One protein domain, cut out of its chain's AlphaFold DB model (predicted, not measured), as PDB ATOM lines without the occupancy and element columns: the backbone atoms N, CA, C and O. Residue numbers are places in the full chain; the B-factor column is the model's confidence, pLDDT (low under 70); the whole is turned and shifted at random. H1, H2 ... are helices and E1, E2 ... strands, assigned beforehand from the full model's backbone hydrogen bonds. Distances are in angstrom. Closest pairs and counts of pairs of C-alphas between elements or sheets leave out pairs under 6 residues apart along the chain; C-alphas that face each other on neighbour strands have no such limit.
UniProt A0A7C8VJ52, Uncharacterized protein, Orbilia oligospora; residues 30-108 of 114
ATOM      1  N   HIS A  30      36.786  25.379  44.164       55.31
ATOM      2  CA  HIS A  30      37.297  24.617  43.028       55.31
ATOM      3  C   HIS A  30      38.337  25.461  42.314       55.31
ATOM      4  O   HIS A  30      37.992  26.395  41.600       55.31
ATOM      5  N   SER A  31      39.614  25.155  42.506       47.38
ATOM      6  CA  SER A  31      40.699  25.840  41.803       47.38
ATOM      7  C   SER A  31      40.903  25.251  40.399       47.38
ATOM      8  O   SER A  31      41.077  24.043  40.237       47.38
ATOM      9  N   TYR A  32      40.902  26.112  39.385       53.19
ATOM     10  CA  TYR A  32      41.276  25.851  37.991       53.19
ATOM     11  C   TYR A  32      42.703  26.371  37.767       53.19
ATOM     12  O   TYR A  32      43.053  27.429  38.265       53.19
ATOM     13  N   SER A  33      43.571  25.672  37.047       44.78
ATOM     14  CA  SER A  33      44.922  26.209  36.792       44.78
ATOM     15  C   SER A  33      44.919  27.210  35.627       44.78
ATOM     16  O   SER A  33      44.249  26.979  34.627       44.78
ATOM     17  N   ASP A  34      45.718  28.284  35.733       45.72
ATOM     18  CA  ASP A  34      45.868  29.381  34.741       45.72
ATOM     19  C   ASP A  34      46.271  28.893  33.331       45.72
ATOM     20  O   ASP A  34      46.125  29.602  32.341       45.72
ATOM     21  N   THR A  35      46.764  27.656  33.236       49.91
ATOM     22  CA  THR A  35      47.223  26.997  32.007       49.91
ATOM     23  C   THR A  35      46.219  26.011  31.401       49.91
ATOM     24  O   THR A  35      46.577  25.325  30.446       49.91
ATOM     25  N   GLU A  36      45.007  25.869  31.950       59.19
ATOM     26  CA  GLU A  36      44.004  24.939  31.406       59.19
ATOM     27  C   GLU A  36      43.325  25.495  30.157       59.19
ATOM     28  O   GLU A  36      42.861  26.639  30.130       59.19
ATOM     29  N   ASP A  37      43.241  24.650  29.128       75.12
ATOM     30  CA  ASP A  37      42.490  24.935  27.915       75.12
ATOM     31  C   ASP A  37      41.025  25.232  28.272       75.12
ATOM     32  O   ASP A  37      40.451  24.639  29.191       75.12
ATOM     33  N   VAL A  38      40.385  26.155  27.548       76.44
ATOM     34  CA  VAL A  38      38.969  26.502  27.773       76.44
ATOM     35  C   VAL A  38      38.082  25.249  27.725       76.44
ATOM     36  O   VAL A  38      37.107  25.159  28.474       76.44
ATOM     37  N   SER A  39      38.452  24.251  26.917       78.69
ATOM     38  CA  SER A  39      37.760  22.960  26.827       78.69
ATOM     39  C   SER A  39      37.838  22.155  28.126       78.69
ATOM     40  O   SER A  39      36.827  21.589  28.543       78.69
ATOM     41  N   ASP A  40      38.989  22.144  28.805       80.50
ATOM     42  CA  ASP A  40      39.163  21.455  30.092       80.50
ATOM     43  C   ASP A  40      38.316  22.119  31.182       80.50
ATOM     44  O   ASP A  40      37.681  21.450  32.003       80.50
ATOM     45  N   ARG A  41      38.232  23.453  31.152       74.88
ATOM     46  CA  ARG A  41      37.390  24.225  32.077       74.88
ATOM     47  C   ARG A  41      35.910  23.932  31.854       74.88
ATOM     48  O   ARG A  41      35.193  23.678  32.821       74.88
ATOM     49  N   ILE A  42      35.463  23.914  30.597       82.62
ATOM     50  CA  ILE A  42      34.097  23.517  30.219       82.62
ATOM     51  C   ILE A  42      33.795  22.109  30.735       82.62
ATOM     52  O   ILE A  42      32.767  21.915  31.380       82.62
ATOM     53  N   HIS A  43      34.700  21.152  30.513       84.50
ATOM     54  CA  HIS A  43      34.505  19.765  30.929       84.50
ATOM     55  C   HIS A  43      34.358  19.625  32.450       84.50
ATOM     56  O   HIS A  43      33.434  18.966  32.926       84.50
ATOM     57  N   LYS A  44      35.206  20.309  33.226       81.00
ATOM     58  CA  LYS A  44      35.091  20.334  34.690       81.00
ATOM     59  C   LYS A  44      33.776  20.956  35.158       81.00
ATOM     60  O   LYS A  44      33.128  20.410  36.039       81.00
ATOM     61  N   ILE A  45      33.348  22.071  34.567       82.06
ATOM     62  CA  ILE A  45      32.072  22.715  34.921       82.06
ATOM     63  C   ILE A  45      30.883  21.793  34.604       82.06
ATOM     64  O   ILE A  45      29.913  21.765  35.360       82.06
ATOM     65  N   GLU A  46      30.944  21.030  33.510       85.56
ATOM     66  CA  GLU A  46      29.932  20.019  33.183       85.56
ATOM     67  C   GLU A  46      29.892  18.890  34.216       85.56
ATOM     68  O   GLU A  46      28.799  18.462  34.591       85.56
ATOM     69  N   GLN A  47      31.053  18.452  34.706       83.94
ATOM     70  CA  GLN A  47      31.152  17.455  35.768       83.94
ATOM     71  C   GLN A  47      30.551  17.969  37.084       83.94
ATOM     72  O   GLN A  47      29.653  17.331  37.626       83.94
ATOM     73  N   GLU A  48      30.929  19.168  37.530       80.75
ATOM     74  CA  GLU A  48      30.355  19.799  38.730       80.75
ATOM     75  C   GLU A  48      28.834  19.976  38.602       80.75
ATOM     76  O   GLU A  48      28.064  19.734  39.532       80.75
ATOM     77  N   LEU A  49      28.354  20.350  37.412       82.31
ATOM     78  CA  LEU A  49      26.923  20.452  37.151       82.31
ATOM     79  C   LEU A  49      26.222  19.084  37.186       82.31
ATOM     80  O   LEU A  49      25.029  19.033  37.492       82.31
ATOM     81  N   ALA A  50      26.908  17.992  36.860       83.12
ATOM     82  CA  ALA A  50      26.373  16.639  36.985       83.12
ATOM     83  C   ALA A  50      26.339  16.171  38.450       83.12
ATOM     84  O   ALA A  50      25.357  15.545  38.851       83.12
ATOM     85  N   ASP A  51      27.350  16.535  39.242       83.50
ATOM     86  CA  ASP A  51      27.470  16.174  40.659       83.50
ATOM     87  C   ASP A  51      26.533  16.995  41.569       83.50
ATOM     88  O   ASP A  51      26.090  16.527  42.623       83.50
ATOM     89  N   LEU A  52      26.151  18.209  41.155       77.50
ATOM     90  CA  LEU A  52      25.231  19.060  41.913       77.50
ATOM     91  C   LEU A  52      23.795  18.498  41.959       77.50
ATOM     92  O   LEU A  52      23.189  18.247  40.907       77.50
ATOM     93  N   PRO A  53      23.154  18.446  43.148       80.50
ATOM     94  CA  PRO A  53      21.787  17.958  43.271       80.50
ATOM     95  C   PRO A  53      20.822  18.837  42.459       80.50
ATOM     96  O   PRO A  53      21.006  20.056  42.399       80.50
ATOM     97  N   PRO A  54      19.765  18.263  41.855       77.62
ATOM     98  CA  PRO A  54      18.909  18.947  40.879       77.62
ATOM     99  C   PRO A  54      18.223  20.214  41.417       77.62
ATOM    100  O   PRO A  54      17.911  21.108  40.637       77.62
ATOM    101  N   ASN A  55      18.052  20.322  42.737       78.12
ATOM    102  CA  ASN A  55      17.445  21.475  43.407       78.12
ATOM    103  C   ASN A  55      18.473  22.467  43.981       78.12
ATOM    104  O   ASN A  55      18.091  23.378  44.715       78.12
ATOM    105  N   SER A  56      19.770  22.294  43.703       76.00
ATOM    106  CA  SER A  56      20.793  23.206  44.214       76.00
ATOM    107  C   SER A  56      20.643  24.598  43.587       76.00
ATOM    108  O   SER A  56      20.606  24.706  42.355       76.00
ATOM    109  N   PRO A  57      20.637  25.677  44.394       72.06
ATOM    110  CA  PRO A  57      20.599  27.048  43.885       72.06
ATOM    111  C   PRO A  57      21.816  27.374  42.999       72.06
ATOM    112  O   PRO A  57      21.730  28.214  42.100       72.06
ATOM    113  N   LEU A  58      22.918  26.640  43.179       74.50
ATOM    114  CA  LEU A  58      24.171  26.815  42.446       74.50
ATOM    115  C   LEU A  58      24.094  26.328  40.998       74.50
ATOM    116  O   LEU A  58      24.817  26.854  40.156       74.50
ATOM    117  N   ARG A  59      23.202  25.381  40.661       82.25
ATOM    118  CA  ARG A  59      23.089  24.854  39.282       82.25
ATOM    119  C   ARG A  59      22.865  25.965  38.267       82.25
ATOM    120  O   ARG A  59      23.458  25.944  37.196       82.25
ATOM    121  N   SER A  60      22.030  26.939  38.623       83.88
ATOM    122  CA  SER A  60      21.753  28.095  37.771       83.88
ATOM    123  C   SER A  60      23.019  28.912  37.485       83.88
ATOM    124  O   SER A  60      23.246  29.312  36.344       83.88
ATOM    125  N   ASN A  61      23.886  29.088  38.487       82.88
ATOM    126  CA  ASN A  61      25.161  29.792  38.352       82.88
ATOM    127  C   ASN A  61      26.136  28.998  37.478       82.88
ATOM    128  O   ASN A  61      26.645  29.543  36.505       82.88
ATOM    129  N   PHE A  62      26.331  27.705  37.751       82.75
ATOM    130  CA  PHE A  62      27.210  26.845  36.947       82.75
ATOM    131  C   PHE A  62      26.748  26.743  35.486       82.75
ATOM    132  O   PHE A  62      27.576  26.775  34.581       82.75
ATOM    133  N   GLN A  63      25.438  26.713  35.224       87.25
ATOM    134  CA  GLN A  63      24.900  26.767  33.859       87.25
ATOM    135  C   GLN A  63      25.220  28.085  33.147       87.25
ATOM    136  O   GLN A  63      25.550  28.072  31.961       87.25
ATOM    137  N   ALA A  64      25.128  29.215  33.849       85.62
ATOM    138  CA  ALA A  64      25.467  30.517  33.285       85.62
ATOM    139  C   ALA A  64      26.970  30.630  32.983       85.62
ATOM    140  O   ALA A  64      27.339  31.077  31.901       85.62
ATOM    141  N   ILE A  65      27.816  30.138  33.892       83.81
ATOM    142  CA  ILE A  65      29.272  30.071  33.713       83.81
ATOM    143  C   ILE A  65      29.624  29.193  32.507       83.81
ATOM    144  O   ILE A  65      30.396  29.606  31.645       83.81
ATOM    145  N   LEU A  66      29.024  28.002  32.414       87.31
ATOM    146  CA  LEU A  66      29.228  27.075  31.299       87.31
ATOM    147  C   LEU A  66      28.861  27.715  29.960       87.31
ATOM    148  O   LEU A  66      29.584  27.564  28.976       87.31
ATOM    149  N   LYS A  67      27.726  28.415  29.924       87.31
ATOM    150  CA  LYS A  67      27.269  29.118  28.730       87.31
ATOM    151  C   LYS A  67      28.262  30.203  28.320       87.31
ATOM    152  O   LYS A  67      28.626  30.263  27.153       87.31
ATOM    153  N   ASP A  68      28.728  31.015  29.262       85.88
ATOM    154  CA  ASP A  68      29.672  32.094  28.968       85.88
ATOM    155  C   ASP A  68      31.024  31.557  28.459       85.88
ATOM    156  O   ASP A  68      31.534  32.065  27.460       85.88
ATOM    157  N   TYR A  69      31.542  30.453  29.015       84.88
ATOM    158  CA  TYR A  69      32.726  29.793  28.448       84.88
ATOM    159  C   TYR A  69      32.504  29.256  27.031       84.88
ATOM    160  O   TYR A  69      33.396  29.385  26.196       84.88
ATOM    161  N   LYS A  70      31.330  28.684  26.733       83.81
ATOM    162  CA  LYS A  70      31.009  28.175  25.387       83.81
ATOM    163  C   LYS A  70      30.813  29.294  24.359       83.81
ATOM    164  O   LYS A  70      31.229  29.133  23.216       83.81
ATOM    165  N   ASP A  71      30.197  30.403  24.759       85.12
ATOM    166  CA  ASP A  71      29.837  31.501  23.856       85.12
ATOM    167  C   ASP A  71      30.992  32.496  23.651       85.12
ATOM    168  O   ASP A  71      31.188  33.000  22.544       85.12
ATOM    169  N   LYS A  72      31.741  32.814  24.715       83.81
ATOM    170  CA  LYS A  72      32.741  33.901  24.736       83.81
ATOM    171  C   LYS A  72      34.171  33.414  24.968       83.81
ATOM    172  O   LYS A  72      35.105  34.179  24.755       83.81
ATOM    173  N   GLY A  73      34.353  32.176  25.428       80.25
ATOM    174  CA  GLY A  73      35.652  31.660  25.872       80.25
ATOM    175  C   GLY A  73      36.076  32.139  27.266       80.25
ATOM    176  O   GLY A  73      37.116  31.719  27.768       80.25
ATOM    177  N   GLU A  74      35.270  32.977  27.919       80.25
ATOM    178  CA  GLU A  74      35.524  33.518  29.252       80.25
ATOM    179  C   GLU A  74      34.219  33.685  30.038       80.25
ATOM    180  O   GLU A  74      33.151  33.877  29.455       80.25
ATOM    181  N   ALA A  75      34.308  33.640  31.368       80.44
ATOM    182  CA  ALA A  75      33.188  33.886  32.270       80.44
ATOM    183  C   ALA A  75      33.346  35.230  32.994       80.44
ATOM    184  O   ALA A  75      34.460  35.668  33.275       80.44
ATOM    185  N   GLY A  76      32.219  35.863  33.338       74.50
ATOM    186  CA  GLY A  76      32.213  37.007  34.251       74.50
ATOM    187  C   GLY A  76      32.714  36.652  35.656       74.50
ATOM    188  O   GLY A  76      32.705  35.491  36.051       74.50
ATOM    189  N   LEU A  77      33.117  37.665  36.423       75.25
ATOM    190  CA  LEU A  77      33.751  37.481  37.735       75.25
ATOM    191  C   LEU A  77      32.817  36.914  38.809       75.25
ATOM    192  O   LEU A  77      33.271  36.249  39.731       75.25
ATOM    193  N   MET A  78      31.511  37.166  38.724       78.12
ATOM    194  CA  MET A  78      30.569  36.702  39.739       78.12
ATOM    195  C   MET A  78      29.209  36.379  39.133       78.12
ATOM    196  O   MET A  78      28.716  37.097  38.262       78.12
ATOM    197  N   TYR A  79      28.585  35.314  39.634       79.69
ATOM    198  CA  TYR A  79      27.258  34.865  39.244       79.69
ATOM    199  C   TYR A  79      26.353  34.666  40.447       79.69
ATOM    200  O   TYR A  79      26.750  34.135  41.481       79.69
ATOM    201  N   GLN A  80      25.091  35.035  40.279       78.31
ATOM    202  CA  GLN A  80      24.052  34.789  41.258       78.31
ATOM    203  C   GLN A  80      22.714  34.546  40.565       78.31
ATOM    204  O   GLN A  80      22.299  35.318  39.700       78.31
ATOM    205  N   ASN A  81      22.021  33.478  40.959       79.06
ATOM    206  CA  ASN A  81      20.771  33.026  40.343       79.06
ATOM    207  C   ASN A  81      20.861  32.913  38.802       79.06
ATOM    208  O   ASN A  81      19.932  33.296  38.087       79.06
ATOM    209  N   GLY A  82      22.004  32.451  38.282       77.00
ATOM    210  CA  GLY A  82      22.266  32.283  36.851       77.00
ATOM    211  C   GLY A  82      22.487  33.576  36.067       77.00
ATOM    212  O   GLY A  82      22.323  33.591  34.848       77.00
ATOM    213  N   ARG A  83      22.836  34.674  36.743       79.38
ATOM    214  CA  ARG A  83      23.138  35.964  36.110       79.38
ATOM    215  C   ARG A  83      24.468  36.506  36.593       79.38
ATOM    216  O   ARG A  83      24.786  36.356  37.767       79.38
ATOM    217  N   THR A  84      25.199  37.175  35.708       79.12
ATOM    218  CA  THR A  84      26.420  37.888  36.077       79.12
ATOM    219  C   THR A  84      26.071  39.074  36.972       79.12
ATOM    220  O   THR A  84      25.207  39.885  36.633       79.12
ATOM    221  N   VAL A  85      26.737  39.170  38.116       73.44
ATOM    222  CA  VAL A  85      26.601  40.270  39.068       73.44
ATOM    223  C   VAL A  85      27.861  41.117  38.928       73.44
ATOM    224  O   VAL A  85      28.957  40.629  39.166       73.44
ATOM    225  N   GLY A  86      27.727  42.348  38.429       62.41
ATOM    226  CA  GLY A  86      28.881  43.229  38.221       62.41
ATOM    227  C   GLY A  86      29.532  43.668  39.538       62.41
ATOM    228  O   GLY A  86      28.883  43.638  40.583       62.41
ATOM    229  N   ASP A  87      30.773  44.160  39.454       56.56
ATOM    230  CA  ASP A  87      31.686  44.502  40.569       56.56
ATOM    231  C   ASP A  87      31.145  45.485  41.637       56.56
ATOM    232  O   ASP A  87      31.802  45.733  42.645       56.56
ATOM    233  N   PHE A  88      29.954  46.062  41.443       51.88
ATOM    234  CA  PHE A  88      29.367  47.111  42.290       51.88
ATOM    235  C   PHE A  88      28.062  46.711  42.994       51.88
ATOM    236  O   PHE A  88      27.391  47.563  43.581       51.88
ATOM    237  N   VAL A  89      27.660  45.444  42.931       57.47
ATOM    238  CA  VAL A  89      26.425  44.976  43.572       57.47
ATOM    239  C   VAL A  89      26.792  44.224  44.844       57.47
ATOM    240  O   VAL A  89      27.574  43.288  44.770       57.47
ATOM    241  N   ASN A  90      26.208  44.599  45.991       59.88
ATOM    242  CA  ASN A  90      26.268  43.797  47.220       59.88
ATOM    243  C   ASN A  90      25.655  42.418  46.925       59.88
ATOM    244  O   ASN A  90      24.428  42.335  46.788       59.88
ATOM    245  N   PRO A  91      26.461  41.354  46.778       61.09
ATOM    246  CA  PRO A  91      25.924  40.060  46.415       61.09
ATOM    247  C   PRO A  91      25.187  39.486  47.632       61.09
ATOM    248  O   PRO A  91      25.684  39.538  48.753       61.09
ATOM    249  N   ASP A  92      23.974  38.969  47.428       62.59
ATOM    250  CA  ASP A  92      23.192  38.354  48.512       62.59
ATOM    251  C   ASP A  92      23.847  37.028  48.952       62.59
ATOM    252  O   ASP A  92      23.596  35.972  48.369       62.59
ATOM    253  N   LEU A  93      24.717  37.092  49.958       64.06
ATOM    254  CA  LEU A  93      25.517  35.967  50.453       64.06
ATOM    255  C   LEU A  93      24.662  34.783  50.933       64.06
ATOM    256  O   LEU A  93      25.104  33.637  50.844       64.06
ATOM    257  N   LYS A  94      23.402  35.018  51.330       63.09
ATOM    258  CA  LYS A  94      22.455  33.948  51.697       63.09
ATOM    259  C   LYS A  94      22.045  33.083  50.506       63.09
ATOM    260  O   LYS A  94      21.557  31.971  50.680       63.09
ATOM    261  N   ARG A  95      22.225  33.586  49.285       60.97
ATOM    262  CA  ARG A  95      21.898  32.873  48.042       60.97
ATOM    263  C   ARG A  95      23.094  32.153  47.423       60.97
ATOM    264  O   ARG A  95      22.948  31.616  46.328       60.97
ATOM    265  N   GLY A  96      24.251  32.153  48.090       62.62
ATOM    266  CA  GLY A  96      25.464  31.486  47.615       62.62
ATOM    267  C   GLY A  96      25.948  32.017  46.260       62.62
ATOM    268  O   GLY A  96      25.929  31.269  45.277       62.62
ATOM    269  N   PRO A  97      26.307  33.311  46.146       64.06
ATOM    270  CA  PRO A  97      26.948  33.836  44.949       64.06
ATOM    271  C   PRO A  97      28.204  33.022  44.621       64.06
ATOM    272  O   PRO A  97      28.963  32.609  45.498       64.06
ATOM    273  N   VAL A  98      28.399  32.774  43.332       68.50
ATOM    274  CA  VAL A  98      29.520  32.003  42.805       68.50
ATOM    275  C   VAL A  98      30.497  32.979  42.177       68.50
ATOM    276  O   VAL A  98      30.186  33.617  41.173       68.50
ATOM    277  N   TYR A  99      31.664  33.115  42.790       69.31
ATOM    278  CA  TYR A  99      32.769  33.894  42.261       69.31
ATOM    279  C   TYR A  99      33.589  33.031  41.307       69.31
ATOM    280  O   TYR A  99      33.863  31.872  41.604       69.31
ATOM    281  N   VAL A 100      33.967  33.592  40.167       61.22
ATOM    282  CA  VAL A 100      34.788  32.949  39.147       61.22
ATOM    283  C   VAL A 100      36.034  33.801  38.970       61.22
ATOM    284  O   VAL A 100      36.030  34.819  38.281       61.22
ATOM    285  N   GLU A 101      37.117  33.387  39.608       61.72
ATOM    286  CA  GLU A 101      38.439  33.909  39.318       61.72
ATOM    287  C   GLU A 101      39.025  33.168  38.112       61.72
ATOM    288  O   GLU A 101      38.626  32.044  37.788       61.72
ATOM    289  N   ARG A 102      40.023  33.769  37.450       56.44
ATOM    290  CA  ARG A 102      40.739  33.149  36.316       56.44
ATOM    291  C   ARG A 102      41.170  31.705  36.592       56.44
ATOM    292  O   ARG A 102      41.220  30.905  35.663       56.44
ATOM    293  N   CYS A 103      41.371  31.384  37.868       50.31
ATOM    294  CA  CYS A 103      41.892  30.123  38.355       50.31
ATOM    295  C   CYS A 103      41.042  29.484  39.469       50.31
ATOM    296  O   CYS A 103      41.534  28.622  40.187       50.31
ATOM    297  N   SER A 104      39.794  29.896  39.699       59.47
ATOM    298  CA  SER A 104      38.954  29.254  40.724       59.47
ATOM    299  C   SER A 104      37.475  29.594  40.563       59.47
ATOM    300  O   SER A 104      37.122  30.681  40.126       59.47
ATOM    301  N   ILE A 105      36.593  28.661  40.912       63.12
ATOM    302  CA  ILE A 105      35.186  28.920  41.192       63.12
ATOM    303  C   ILE A 105      35.013  28.741  42.697       63.12
ATOM    304  O   ILE A 105      35.205  27.649  43.232       63.12
ATOM    305  N   SER A 106      34.660  29.828  43.371       63.91
ATOM    306  CA  SER A 106      34.496  29.891  44.818       63.91
ATOM    307  C   SER A 106      33.049  30.227  45.142       63.91
ATOM    308  O   SER A 106      32.519  31.241  44.690       63.91
ATOM    309  N   ILE A 107      32.397  29.388  45.941       63.47
ATOM    310  CA  ILE A 107      31.065  29.693  46.466       63.47
ATOM    311  C   ILE A 107      31.254  30.562  47.706       63.47
ATOM    312  O   ILE A 107      31.833  30.127  48.700       63.47
ATOM    313  N   MET A 108      30.770  31.797  47.644       58.50
ATOM    314  CA  MET A 108      30.731  32.676  48.802       58.50
ATOM    315  C   MET A 108      29.444  32.391  49.571       58.50
ATOM    316  O   MET A 108      28.362  32.775  49.136       58.50
TER     317      MET A 108
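AT A GLANCE: This is residues 30 to 108 of the 114 residues of an uncharacterized protein of Orbilia oligospora (UniProt A0A7C8VJ52). A helical hairpin, H1 and H2, packs through H2 on one face of a small three-stranded sheet, in two layers, helix over sheet; a long loop, residues 81 to 97, joins E1 to E2. The printed part has 79 residues, with H1, H2, E1, E2 and E3 in that order. The antiparallel sheet E1 - E2 - E3 is a meander, each strand beside the one before. The class is mixed, the whole compact: radius of gyration of the C-alphas 11.7 A, spans 32 by 29 by 22 A.

HOW THE PARTS SIT: H1, residues 38 to 51, and H2, residues 58 to 72, touch at a shallow tilt of 20 degrees, opposite ways; their closest C-alphas, Ile 42 and Leu 66, are 6.1 A apart. Every O i to N i+4 pair in both is within hydrogen-bond range. H2 is over E1, residues 78 to 80, at a height over the sheet of 9.5 A; their closest C-alphas, Asn 61 and Tyr 79, are 5.6 A apart. H1 is not on the sheet. E2, residues 98 to 101, forms hairpins with E1, N 79 to O 98 at 2.8 A, and with E3, residues 104 to 107, N 99 to O 106 at 2.8 A.

IN THESE COORDINATES: H1, 20.1 A long, begins at C-alpha 38 (38.969, 26.502, 27.773). H2 measures 20.9 A. E3 ends at C-alpha 107 (31.065, 29.693, 46.466).

THE WHOLE: The printed part has no cut. The E1 to E2 link is long. Residues 30 to 36 and 86 to 108 have pLDDT under 70.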